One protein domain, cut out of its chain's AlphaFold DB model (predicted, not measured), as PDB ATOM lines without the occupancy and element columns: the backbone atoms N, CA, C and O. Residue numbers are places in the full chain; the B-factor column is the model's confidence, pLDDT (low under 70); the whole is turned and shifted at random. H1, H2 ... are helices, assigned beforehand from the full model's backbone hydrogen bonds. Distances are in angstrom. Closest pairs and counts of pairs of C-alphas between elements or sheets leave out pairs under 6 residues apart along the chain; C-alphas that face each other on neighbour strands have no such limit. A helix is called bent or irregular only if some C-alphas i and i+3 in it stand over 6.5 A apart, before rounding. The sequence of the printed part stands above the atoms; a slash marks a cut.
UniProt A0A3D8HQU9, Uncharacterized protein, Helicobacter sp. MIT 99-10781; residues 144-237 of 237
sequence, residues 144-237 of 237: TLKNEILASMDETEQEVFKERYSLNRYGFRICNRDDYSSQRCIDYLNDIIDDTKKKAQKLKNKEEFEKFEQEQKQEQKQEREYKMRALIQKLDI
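AT A GLANCE: This is residues 144 to 237 of the 237 residues of an uncharacterized protein of Helicobacter sp. MIT 99-10781 (UniProt A0A3D8HQU9). One very long helix, H4, makes the length of this model, and the short helices H1, H2 and H3 with their links form a small head beside its first part. H2 crosses H4 at a slant, H3 sits by the first residues of H4, H1 is close to H2, and residues 205 to 237, of which 205 to 235 belong to H4, stick out as a free arm. The printed part has 94 residues with four named helices, in the order H1, H2, H3, H4, and no named strand; the class is all helix. It is extended, with a radius of gyration of the C-alphas of 24.5 A and spans of 87 by 19 by 19 A.

HOW THE PARTS SIT: Start at H1, residues 144 to 151, and go over a tight link to H2, residues 155 to 167. These two are close but not clearly touching; their closest C-alphas, of Leu 150 and Gln 158, are 5.9 A apart. They run opposite ways at a steep tilt of 39 degrees. After a tight link comes H3, residues 173 to 176, which is apart from H2 and from H1. A short link then leads to H4, residues 183 to 235. H3 and H4 only just touch, with 3 pairs of C-alphas within 8 A, H4 with residues 184 to 185 alone; the closest C-alphas are those of Cys 175 and Cys 185, 4.9 A apart. H2, with residues 156 to 161 alone, touches residues 193 to 204 of H4; the closest C-alphas, of Glu 157 and Ala 200, are 5.2 A apart. H2 and H4 run opposite ways at a steep tilt of 54 degrees. H1 and H4 are only just apart, their closest C-alphas at 8.2 A. In H1, H2 and H4 every O i to N i+4 pair is within hydrogen-bond range; H3 is too short for such a pair, and its one O i to N i+3 pair is not within range.

IN THESE COORDINATES: Find C-alpha 144 at (156.777, 133.329, 217.982), where H1 begins; it is 10.5 A long. H2 measures 18.8 A and H3 5.3 A from first to last C-alpha. Then look for C-alpha 183 at (159.228, 121.184, 232.108); from there H4 runs 77.7 A to C-alpha 235 at (217.562, 171.552, 222.288), and it is not bent.

THE WHOLE: The C-alphas of Asp 178 and Ile 237, the two farthest apart, are 86.6 A from each other. Without residues 205 to 237, the body spans 36 by 20 by 17 A. The printed part has no cut, and no link is long. The mean pLDDT of the printed part is 73.2; 26 residues are under 70, among them 164 to 182.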
ATOM      1  N   THR A 144     157.283 132.500 216.879       66.75
ATOM      2  CA  THR A 144     156.777 133.329 217.982       66.75
ATOM      3  C   THR A 144     157.677 133.238 219.212       66.75
ATOM      4  O   THR A 144     158.193 134.255 219.663       66.75
ATOM      5  N   LEU A 145     157.964 132.022 219.688       70.62
ATOM      6  CA  LEU A 145     158.831 131.797 220.848       70.62
ATOM      7  C   LEU A 145     160.265 132.278 220.593       70.62
ATOM      8  O   LEU A 145     160.901 132.867 221.462       70.62
ATOM      9  N   LYS A 146     160.779 132.073 219.375       72.38
ATOM     10  CA  LYS A 146     162.083 132.609 218.967       72.38
ATOM     11  C   LYS A 146     162.119 134.129 219.125       72.38
ATOM     12  O   LYS A 146     163.108 134.663 219.619       72.38
ATOM     13  N   ASN A 147     161.074 134.815 218.672       74.00
ATOM     14  CA  ASN A 147     161.006 136.268 218.742       74.00
ATOM     15  C   ASN A 147     160.861 136.757 220.189       74.00
ATOM     16  O   ASN A 147     161.475 137.761 220.529       74.00
ATOM     17  N   GLU A 148     160.137 136.036 221.047       78.38
ATOM     18  CA  GLU A 148     160.060 136.328 222.486       78.38
ATOM     19  C   GLU A 148     161.421 136.177 223.179       78.38
ATOM     20  O   GLU A 148     161.850 137.079 223.898       78.38
ATOM     21  N   ILE A 149     162.147 135.087 222.909       76.81
ATOM     22  CA  ILE A 149     163.495 134.869 223.457       76.81
ATOM     23  C   ILE A 149     164.446 135.971 222.978       76.81
ATOM     24  O   ILE A 149     165.140 136.573 223.795       76.81
ATOM     25  N   LEU A 150     164.446 136.289 221.679       78.62
ATOM     26  CA  LEU A 150     165.281 137.359 221.127       78.62
ATOM     27  C   LEU A 150     164.928 138.734 221.709       78.62
ATOM     28  O   LEU A 150     165.833 139.512 221.979       78.62
ATOM     29  N   ALA A 151     163.644 139.026 221.941       80.69
ATOM     30  CA  ALA A 151     163.209 140.283 222.550       80.69
ATOM     31  C   ALA A 151     163.665 140.428 224.012       80.69
ATOM     32  O   ALA A 151     163.791 141.547 224.503       80.69
ATOM     33  N   SER A 152     163.925 139.312 224.699       77.62
ATOM     34  CA  SER A 152     164.440 139.296 226.074       77.62
ATOM     35  C   SER A 152     165.969 139.417 226.185       77.62
ATOM     36  O   SER A 152     166.485 139.501 227.300       77.62
ATOM     37  N   MET A 153     166.686 139.409 225.055       82.00
ATOM     38  CA  MET A 153     168.151 139.408 224.970       82.00
ATOM     39  C   MET A 153     168.688 140.726 224.407       82.00
ATOM     40  O   MET A 153     168.060 141.347 223.546       82.00
ATOM     41  N   ASP A 154     169.884 141.120 224.840       85.56
ATOM     42  CA  ASP A 154     170.595 142.259 224.249       85.56
ATOM     43  C   ASP A 154     171.243 141.928 222.892       85.56
ATOM     44  O   ASP A 154     171.243 140.786 222.445       85.56
ATOM     45  N   GLU A 155     171.773 142.935 222.197       83.44
ATOM     46  CA  GLU A 155     172.274 142.787 220.823       83.44
ATOM     47  C   GLU A 155     173.400 141.741 220.700       83.44
ATOM     48  O   GLU A 155     173.349 140.878 219.823       83.44
ATOM     49  N   THR A 156     174.353 141.731 221.639       79.62
ATOM     50  CA  THR A 156     175.455 140.757 221.672       79.62
ATOM     51  C   THR A 156     174.949 139.351 222.008       79.62
ATOM     52  O   THR A 156     175.385 138.361 221.422       79.62
ATOM     53  N   GLU A 157     174.002 139.238 222.939       82.19
ATOM     54  CA  GLU A 157     173.346 137.972 223.276       82.19
ATOM     55  C   GLU A 157     172.553 137.409 222.092       82.19
ATOM     56  O   GLU A 157     172.621 136.208 221.817       82.19
ATOM     57  N   GLN A 158     171.851 138.262 221.344       82.19
ATOM     58  CA  GLN A 158     171.096 137.867 220.158       82.19
ATOM     59  C   GLN A 158     171.998 137.347 219.038       82.19
ATOM     60  O   GLN A 158     171.617 136.397 218.350       82.19
ATOM     61  N   GLU A 159     173.165 137.952 218.818       82.44
ATOM     62  CA  GLU A 159     174.132 137.479 217.824       82.44
ATOM     63  C   GLU A 159     174.645 136.080 218.168       82.44
ATOM     64  O   GLU A 159     174.543 135.165 217.343       82.44
ATOM     65  N   VAL A 160     175.068 135.875 219.419       82.38
ATOM     66  CA  VAL A 160     175.506 134.563 219.921       82.38
ATOM     67  C   VAL A 160     174.370 133.542 219.837       82.38
ATOM     68  O   VAL A 160     174.586 132.394 219.434       82.38
ATOM     69  N   PHE A 161     173.141 133.943 220.172       81.56
ATOM     70  CA  PHE A 161     171.969 133.078 220.075       81.56
ATOM     71  C   PHE A 161     171.694 132.657 218.628       81.56
ATOM     72  O   PHE A 161     171.480 131.475 218.364       81.56
ATOM     73  N   LYS A 162     171.720 133.597 217.672       77.38
ATOM     74  CA  LYS A 162     171.472 133.337 216.242       77.38
ATOM     75  C   LYS A 162     172.537 132.423 215.641       77.38
ATOM     76  O   LYS A 162     172.182 131.478 214.932       77.38
ATOM     77  N   GLU A 163     173.810 132.661 215.947       74.44
ATOM     78  CA  GLU A 163     174.919 131.810 215.505       74.44
ATOM     79  C   GLU A 163     174.722 130.378 216.013       74.44
ATOM     80  O   GLU A 163     174.729 129.412 215.245       74.44
ATOM     81  N   ARG A 164     174.421 130.230 217.301       69.38
ATOM     82  CA  ARG A 164     174.231 128.921 217.916       69.38
ATOM     83  C   ARG A 164     172.973 128.204 217.442       69.38
ATOM     84  O   ARG A 164     173.011 126.997 217.215       69.38
ATOM     85  N   TYR A 165     171.880 128.937 217.254       66.25
ATOM     86  CA  TYR A 165     170.630 128.432 216.693       66.25
ATOM     87  C   TYR A 165     170.830 127.885 215.274       66.25
ATOM     88  O   TYR A 165     170.261 126.856 214.921       66.25
ATOM     89  N   SER A 166     171.682 128.531 214.470       63.44
ATOM     90  CA  SER A 166     171.989 128.078 213.108       63.44
ATOM     91  C   SER A 166     172.754 126.744 213.068       63.44
ATOM     92  O   SER A 166     172.564 125.948 212.144       63.44
ATOM     93  N   LEU A 167     173.569 126.481 214.096       60.19
ATOM     94  CA  LEU A 167     174.415 125.293 214.222       60.19
ATOM     95  C   LEU A 167     173.705 124.132 214.937       60.19
ATOM     96  O   LEU A 167     173.951 122.969 214.620       60.19
ATOM     97  N   ASN A 168     172.805 124.419 215.880       52.72
ATOM     98  CA  ASN A 168     172.216 123.414 216.765       52.72
ATOM     99  C   ASN A 168     170.860 122.892 216.250       52.72
ATOM    100  O   ASN A 168     169.820 123.074 216.881       52.72
ATOM    101  N   ARG A 169     170.873 122.223 215.088       51.31
ATOM    102  CA  ARG A 169     169.658 121.718 214.409       51.31
ATOM    103  C   ARG A 169     168.951 120.549 215.105       51.31
ATOM    104  O   ARG A 169     167.823 120.259 214.744       51.31
ATOM    105  N   TYR A 170     169.595 119.876 216.060       46.91
ATOM    106  CA  TYR A 170     169.090 118.618 216.640       46.91
ATOM    107  C   TYR A 170     168.435 118.770 218.016       46.91
ATOM    108  O   TYR A 170     167.680 117.904 218.450       46.91
ATOM    109  N   GLY A 171     168.747 119.850 218.731       50.50
ATOM    110  CA  GLY A 171     168.391 119.976 220.140       50.50
ATOM    111  C   GLY A 171     166.967 120.480 220.397       50.50
ATOM    112  O   GLY A 171     166.380 120.180 221.432       50.50
ATOM    113  N   PHE A 172     166.359 121.183 219.437       54.78
ATOM    114  CA  PHE A 172     164.992 121.704 219.574       54.78
ATOM    115  C   PHE A 172     163.899 120.654 219.319       54.78
ATOM    116  O   PHE A 172     162.727 120.907 219.601       54.78
ATOM    117  N   ARG A 173     164.275 119.446 218.874       50.56
ATOM    118  CA  ARG A 173     163.361 118.320 218.626       50.56
ATOM    119  C   ARG A 173     162.572 117.887 219.857       50.56
ATOM    120  O   ARG A 173     161.429 117.457 219.740       50.56
ATOM    121  N   ILE A 174     163.191 117.989 221.036       53.44
ATOM    122  CA  ILE A 174     162.581 117.602 222.317       53.44
ATOM    123  C   ILE A 174     161.435 118.563 222.670       53.44
ATOM    124  O   ILE A 174     160.417 118.135 223.197       53.44
ATOM    125  N   CYS A 175     161.567 119.839 222.309       58.53
ATOM    126  CA  CYS A 175     160.573 120.875 222.576       58.53
ATOM    127  C   CYS A 175     159.383 120.871 221.609       58.53
ATOM    128  O   CYS A 175     158.293 121.290 221.978       58.53
ATOM    129  N   ASN A 176     159.578 120.399 220.375       54.62
ATOM    130  CA  ASN A 176     158.542 120.428 219.338       54.62
ATOM    131  C   ASN A 176     157.511 119.287 219.474       54.62
ATOM    132  O   ASN A 176     156.477 119.308 218.817       54.62
ATOM    133  N   ARG A 177     157.805 118.264 220.293       48.09
ATOM    134  CA  ARG A 177     156.988 117.044 220.403       48.09
ATOM    135  C   ARG A 177     155.896 117.113 221.479       48.09
ATOM    136  O   ARG A 177     154.902 116.414 221.329       48.09
ATOM    137  N   ASP A 178     156.062 117.959 222.501       46.03
ATOM    138  CA  ASP A 178     155.239 117.947 223.727       46.03
ATOM    139  C   ASP A 178     154.565 119.299 224.051       46.03
ATOM    140  O   ASP A 178     154.185 119.526 225.198       46.03
ATOM    141  N   ASP A 179     154.434 120.198 223.064       54.94
ATOM    142  CA  ASP A 179     154.264 121.642 223.280       54.94
ATOM    143  C   ASP A 179     155.425 122.222 224.118       54.94
ATOM    144  O   ASP A 179     155.984 121.605 225.029       54.94
ATOM    145  N   TYR A 180     155.828 123.458 223.836       62.84
ATOM    146  CA  TYR A 180     156.943 124.122 224.535       62.84
ATOM    147  C   TYR A 180     156.694 124.335 226.052       62.84
ATOM    148  O   TYR A 180     157.502 124.957 226.736       62.84
ATOM    149  N   SER A 181     155.576 123.826 226.576       62.53
ATOM    150  CA  SER A 181     155.116 123.876 227.962       62.53
ATOM    151  C   SER A 181     155.669 122.754 228.848       62.53
ATOM    152  O   SER A 181     155.525 122.827 230.070       62.53
ATOM    153  N   SER A 182     156.296 121.714 228.285       68.88
ATOM    154  CA  SER A 182     156.877 120.645 229.106       68.88
ATOM    155  C   SER A 182     158.062 121.159 229.934       68.88
ATOM    156  O   SER A 182     158.936 121.861 229.425       68.88
ATOM    157  N   GLN A 183     158.142 120.757 231.211       72.62
ATOM    158  CA  GLN A 183     159.228 121.184 232.108       72.62
ATOM    159  C   GLN A 183     160.613 120.878 231.520       72.62
ATOM    160  O   GLN A 183     161.509 121.708 231.573       72.62
ATOM    161  N   ARG A 184     160.764 119.721 230.862       71.31
ATOM    162  CA  ARG A 184     162.017 119.328 230.203       71.31
ATOM    163  C   ARG A 184     162.394 120.264 229.049       71.31
ATOM    164  O   ARG A 184     163.578 120.506 228.839       71.31
ATOM    165  N   CYS A 185     161.417 120.769 228.294       72.19
ATOM    166  CA  CYS A 185     161.677 121.762 227.259       72.19
ATOM    167  C   CYS A 185     162.054 123.118 227.865       72.19
ATOM    168  O   CYS A 185     163.000 123.747 227.400       72.19
ATOM    169  N   ILE A 186     161.357 123.538 228.921       75.50
ATOM    170  CA  ILE A 186     161.649 124.783 229.638       75.50
ATOM    171  C   ILE A 186     163.077 124.751 230.199       75.50
ATOM    172  O   ILE A 186     163.844 125.678 229.955       75.50
ATOM    173  N   ASP A 187     163.463 123.663 230.869       76.50
ATOM    174  CA  ASP A 187     164.813 123.476 231.414       76.50
ATOM    175  C   ASP A 187     165.871 123.531 230.298       76.50
ATOM    176  O   ASP A 187     166.867 124.243 230.404       76.50
ATOM    177  N   TYR A 188     165.615 122.854 229.176       76.94
ATOM    178  CA  TYR A 188     166.508 122.860 228.020       76.94
ATOM    179  C   TYR A 188     166.652 124.247 227.368       76.94
ATOM    180  O   TYR A 188     167.752 124.649 226.983       76.94
ATOM    181  N   LEU A 189     165.554 124.997 227.230       77.31
ATOM    182  CA  LEU A 189     165.589 126.362 226.703       77.31
ATOM    183  C   LEU A 189     166.340 127.298 227.649       77.31
ATOM    184  O   LEU A 189     167.155 128.094 227.179       77.31
ATOM    185  N   ASN A 190     166.124 127.167 228.958       81.00
ATOM    186  CA  ASN A 190     166.846 127.932 229.969       81.00
ATOM    187  C   ASN A 190     168.353 127.656 229.910       81.00
ATOM    188  O   ASN A 190     169.129 128.604 229.902       81.00
ATOM    189  N   ASP A 191     168.777 126.401 229.745       81.44
ATOM    190  CA  ASP A 191     170.196 126.052 229.580       81.44
ATOM    191  C   ASP A 191     170.824 126.714 228.341       81.44
ATOM    192  O   ASP A 191     171.956 127.210 228.385       81.44
ATOM    193  N   ILE A 192     170.094 126.759 227.220       78.75
ATOM    194  CA  ILE A 192     170.558 127.452 226.011       78.75
ATOM    195  C   ILE A 192     170.693 128.947 226.273       78.75
ATOM    196  O   ILE A 192     171.702 129.539 225.875       78.75
ATOM    197  N   ILE A 193     169.685 129.559 226.891       81.62
ATOM    198  CA  ILE A 193     169.664 130.989 227.203       81.62
ATOM    199  C   ILE A 193     170.823 131.328 228.146       81.62
ATOM    200  O   ILE A 193     171.602 132.232 227.848       81.62
ATOM    201  N   ASP A 194     171.011 130.570 229.220       82.62
ATOM    202  CA  ASP A 194     172.057 130.811 230.213       82.62
ATOM    203  C   ASP A 194     173.458 130.657 229.628       82.62
ATOM    204  O   ASP A 194     174.343 131.475 229.890       82.62
ATOM    205  N   ASP A 195     173.693 129.640 228.800       81.00
ATOM    206  CA  ASP A 195     174.999 129.478 228.171       81.00
ATOM    207  C   ASP A 195     175.245 130.513 227.060       81.00
ATOM    208  O   ASP A 195     176.387 130.913 226.826       81.00
ATOM    209  N   THR A 196     174.186 131.007 226.413       80.62
ATOM    210  CA  THR A 196     174.255 132.158 225.496       80.62
ATOM    211  C   THR A 196     174.686 133.413 226.249       80.62
ATOM    212  O   THR A 196     175.661 134.046 225.848       80.62
ATOM    213  N   LYS A 197     174.053 133.714 227.389       81.81
ATOM    214  CA  LYS A 197     174.421 134.841 228.261       81.81
ATOM    215  C   LYS A 197     175.862 134.733 228.749       81.81
ATOM    216  O   LYS A 197     176.639 135.678 228.620       81.81
ATOM    217  N   LYS A 198     176.282 133.552 229.219       80.56
ATOM    218  CA  LYS A 198     177.673 133.306 229.648       80.56
ATOM    219  C   LYS A 198     178.681 133.548 228.525       80.56
ATOM    220  O   LYS A 198     179.766 134.069 228.785       80.56
ATOM    221  N   LYS A 199     178.364 133.162 227.286       78.88
ATOM    222  CA  LYS A 199     179.237 133.399 226.126       78.88
ATOM    223  C   LYS A 199     179.249 134.859 225.692       78.88
ATOM    224  O   LYS A 199     180.335 135.387 225.471       78.88
ATOM    225  N   ALA A 200     178.092 135.511 225.642       81.56
ATOM    226  CA  ALA A 200     177.995 136.937 225.350       81.56
ATOM    227  C   ALA A 200     178.794 137.762 226.368       81.56
ATOM    228  O   ALA A 200     179.570 138.631 225.987       81.56
ATOM    229  N   GLN A 201     178.721 137.419 227.656       83.56
ATOM    230  CA  GLN A 201     179.491 138.106 228.690       83.56
ATOM    231  C   GLN A 201     181.003 137.870 228.574       83.56
ATOM    232  O   GLN A 201     181.789 138.787 228.787       83.56
ATOM    233  N   LYS A 202     181.439 136.670 228.167       79.75
ATOM    234  CA  LYS A 202     182.856 136.423 227.848       79.75
ATOM    235  C   LYS A 202     183.338 137.257 226.659       79.75
ATOM    236  O   LYS A 202     184.481 137.702 226.684       79.75
ATOM    237  N   LEU A 203     182.496 137.453 225.644       78.31
ATOM    238  CA  LEU A 203     182.816 138.295 224.488       78.31
ATOM    239  C   LEU A 203     182.901 139.769 224.882       78.31
ATOM    240  O   LEU A 203     183.918 140.389 224.600       78.31
ATOM    241  N   LYS A 204     181.927 140.286 225.642       79.56
ATOM    242  CA  LYS A 204     181.957 141.664 226.161       79.56
ATOM    243  C   LYS A 204     183.205 141.937 226.993       79.56
ATOM    244  O   LYS A 204     183.903 142.908 226.739       79.56
ATOM    245  N   ASN A 205     183.554 141.034 227.908       79.94
ATOM    246  CA  ASN A 205     184.764 141.182 228.718       79.94
ATOM    247  C   ASN A 205     186.045 141.156 227.867       79.94
ATOM    248  O   ASN A 205     187.034 141.794 228.218       79.94
ATOM    249  N   LYS A 206     186.051 140.404 226.759       74.25
ATOM    250  CA  LYS A 206     187.189 140.350 225.836       74.25
ATOM    251  C   LYS A 206     187.294 141.632 225.007       74.25
ATOM    252  O   LYS A 206     188.385 142.174 224.886       74.25
ATOM    253  N   GLU A 207     186.177 142.135 224.494       72.94
ATOM    254  CA  GLU A 207     186.117 143.403 223.762       72.94
ATOM    255  C   GLU A 207     186.467 144.602 224.652       72.94
ATOM    256  O   GLU A 207     187.195 145.496 224.223       72.94
ATOM    257  N   GLU A 208     186.007 144.618 225.905       70.69
ATOM    258  CA  GLU A 208     186.383 145.637 226.891       70.69
ATOM    259  C   GLU A 208     187.878 145.588 227.210       70.69
ATOM    260  O   GLU A 208     188.529 146.631 227.268       70.69
ATOM    261  N   PHE A 209     188.450 144.390 227.355       59.31
ATOM    262  CA  PHE A 209     189.885 144.232 227.576       59.31
ATOM    263  C   PHE A 209     190.710 144.698 226.366       59.31
ATOM    264  O   PHE A 209     191.706 145.402 226.531       59.31
ATOM    265  N   GLU A 210     190.280 144.365 225.146       72.88
ATOM    266  CA  GLU A 210     190.930 144.818 223.911       72.88
ATOM    267  C   GLU A 210     190.834 146.344 223.738       72.88
ATOM    268  O   GLU A 210     191.817 146.975 223.336       72.88
ATOM    269  N   LYS A 211     189.703 146.967 224.102       71.56
ATOM    270  CA  LYS A 211     189.562 148.434 224.134       71.56
ATOM    271  C   LYS A 211     190.495 149.082 225.151       71.56
ATOM    272  O   LYS A 211     191.205 150.019 224.799       71.56
ATOM    273  N   PHE A 212     190.550 148.558 226.372       65.88
ATOM    274  CA  PHE A 212     191.428 149.079 227.419       65.88
ATOM    275  C   PHE A 212     192.911 149.000 227.023       65.88
ATOM    276  O   PHE A 212     193.676 149.942 227.233       65.88
ATOM    277  N   GLU A 213     193.335 147.906 226.381       68.88
ATOM    278  CA  GLU A 213     194.709 147.765 225.884       68.88
ATOM    279  C   GLU A 213     195.026 148.763 224.752       68.88
ATOM    280  O   GLU A 213     196.146 149.282 224.660       68.88
ATOM    281  N   GLN A 214     194.050 149.063 223.889       78.19
ATOM    282  CA  GLN A 214     194.196 150.081 222.846       78.19
ATOM    283  C   GLN A 214     194.279 151.500 223.421       78.19
ATOM    284  O   GLN A 214     195.135 152.271 222.979       78.19
ATOM    285  N   GLU A 215     193.458 151.829 224.419       76.81
ATOM    286  CA  GLU A 215     193.497 153.119 225.119       76.81
ATOM    287  C   GLU A 215     194.849 153.325 225.814       76.81
ATOM    288  O   GLU A 215     195.505 154.342 225.585       76.81
ATOM    289  N   GLN A 216     195.370 152.313 226.518       68.12
ATOM    290  CA  GLN A 216     196.705 152.395 227.124       68.12
ATOM    291  C   GLN A 216     197.827 152.601 226.097       68.12
ATOM    292  O   GLN A 216     198.768 153.366 226.334       68.12
ATOM    293  N   LYS A 217     197.754 151.944 224.932       79.94
ATOM    294  CA  LYS A 217     198.739 152.150 223.857       79.94
ATOM    295  C   LYS A 217     198.663 153.563 223.279       79.94
ATOM    296  O   LYS A 217     199.707 154.117 222.920       79.94
ATOM    297  N   GLN A 218     197.469 154.148 223.183       81.75
ATOM    298  CA  GLN A 218     197.293 155.529 222.734       81.75
ATOM    299  C   GLN A 218     197.828 156.533 223.759       81.75
ATOM    300  O   GLN A 218     198.587 157.424 223.371       81.75
ATOM    301  N   GLU A 219     197.543 156.350 225.048       77.69
ATOM    302  CA  GLU A 219     198.064 157.207 226.121       77.69
ATOM    303  C   GLU A 219     199.598 157.175 226.181       77.69
ATOM    304  O   GLU A 219     200.248 158.221 226.162       77.69
ATOM    305  N   GLN A 220     200.215 155.989 226.117       77.44
ATOM    306  CA  GLN A 220     201.679 155.860 226.081       77.44
ATOM    307  C   GLN A 220     202.316 156.462 224.822       77.44
ATOM    308  O   GLN A 220     203.493 156.840 224.826       77.44
ATOM    309  N   LYS A 221     201.587 156.500 223.703       86.88
ATOM    310  CA  LYS A 221     202.059 157.156 222.481       86.88
ATOM    311  C   LYS A 221     202.001 158.674 222.634       86.88
ATOM    312  O   LYS A 221     202.992 159.335 222.335       86.88
ATOM    313  N   GLN A 222     200.903 159.207 223.167       82.94
ATOM    314  CA  GLN A 222     200.758 160.637 223.446       82.94
ATOM    315  C   GLN A 222     201.794 161.127 224.465       82.94
ATOM    316  O   GLN A 222     202.418 162.166 224.252       82.94
ATOM    317  N   GLU A 223     202.061 160.360 225.523       83.62
ATOM    318  CA  GLU A 223     203.070 160.715 226.522       83.62
ATOM    319  C   GLU A 223     204.489 160.727 225.924       83.62
ATOM    320  O   GLU A 223     205.293 161.616 226.221       83.62
ATOM    321  N   ARG A 224     204.801 159.778 225.030       84.94
ATOM    322  CA  ARG A 224     206.075 159.759 224.294       84.94
ATOM    323  C   ARG A 224     206.214 160.947 223.353       84.94
ATOM    324  O   ARG A 224     207.270 161.574 223.340       84.94
ATOM    325  N   GLU A 225     205.173 161.280 222.600       83.69
ATOM    326  CA  GLU A 225     205.174 162.449 221.717       83.69
ATOM    327  C   GLU A 225     205.317 163.753 222.510       83.69
ATOM    328  O   GLU A 225     206.087 164.630 222.116       83.69
ATOM    329  N   TYR A 226     204.655 163.864 223.663       86.81
ATOM    330  CA  TYR A 226     204.779 165.013 224.555       86.81
ATOM    331  C   TYR A 226     206.201 165.158 225.112       86.81
ATOM    332  O   TYR A 226     206.803 166.228 225.003       86.81
ATOM    333  N   LYS A 227     206.786 164.074 225.643       83.62
ATOM    334  CA  LYS A 227     208.176 164.067 226.133       83.62
ATOM    335  C   LYS A 227     209.172 164.394 225.021       83.62
ATOM    336  O   LYS A 227     210.108 165.153 225.257       83.62
ATOM    337  N   MET A 228     208.954 163.877 223.811       77.12
ATOM    338  CA  MET A 228     209.796 164.174 222.651       77.12
ATOM    339  C   MET A 228     209.725 165.658 222.269       77.12
ATOM    340  O   MET A 228     210.763 166.287 222.088       77.12
ATOM    341  N   ARG A 229     208.525 166.255 222.214       83.94
ATOM    342  CA  ARG A 229     208.356 167.697 221.943       83.94
ATOM    343  C   ARG A 229     209.021 168.566 223.009       83.94
ATOM    344  O   ARG A 229     209.688 169.536 222.666       83.94
ATOM    345  N   ALA A 230     208.890 168.193 224.281       81.31
ATOM    346  CA  ALA A 230     209.533 168.899 225.387       81.31
ATOM    347  C   ALA A 230     211.071 168.792 225.354       81.31
ATOM    348  O   ALA A 230     211.757 169.720 225.772       81.31
ATOM    349  N   LEU A 231     211.624 167.675 224.863       80.56
ATOM    350  CA  LEU A 231     213.067 167.514 224.650       80.56
ATOM    351  C   LEU A 231     213.567 168.343 223.464       80.56
ATOM    352  O   LEU A 231     214.595 168.997 223.592       80.56
ATOM    353  N   ILE A 232     212.830 168.367 222.350       79.75
ATOM    354  CA  ILE A 232     213.163 169.190 221.175       79.75
ATOM    355  C   ILE A 232     213.174 170.679 221.550       79.75
ATOM    356  O   ILE A 232     214.149 171.365 221.274       79.75
ATOM    357  N   GLN A 233     212.170 171.159 222.294       77.69
ATOM    358  CA  GLN A 233     212.147 172.542 222.796       77.69
ATOM    359  C   GLN A 233     213.333 172.906 223.698       77.69
ATOM    360  O   GLN A 233     213.694 174.074 223.787       77.69
ATOM    361  N   LYS A 234     213.929 171.930 224.391       77.38
ATOM    362  CA  LYS A 234     215.123 172.144 225.220       77.38
ATOM    363  C   LYS A 234     216.427 172.137 224.419       77.38
ATOM    364  O   LYS A 234     217.440 172.561 224.962       77.38
ATOM    365  N   LEU A 235     216.409 171.621 223.190       72.50
ATOM    366  CA  LEU A 235     217.562 171.552 222.288       72.50
ATOM    367  C   LEU A 235     217.660 172.767 221.347       72.50
ATOM    368  O   LEU A 235     218.738 173.007 220.819       72.50
ATOM    369  N   ASP A 236     216.581 173.538 221.172       57.56
ATOM    370  CA  ASP A 236     216.546 174.789 220.386       57.56
ATOM    371  C   ASP A 236     217.019 176.040 221.184       57.56
ATOM    372  O   ASP A 236     216.566 177.159 220.929       57.56
ATOM    373  N   ILE A 237     217.931 175.868 222.154       48.31
ATOM    374  CA  ILE A 237     218.655 176.944 222.875       48.31
ATOM    375  C   ILE A 237     220.144 176.818 222.561       48.31
ATOM    376  O   ILE A 237     220.764 177.857 222.242       48.31
TER     377      ILE A 237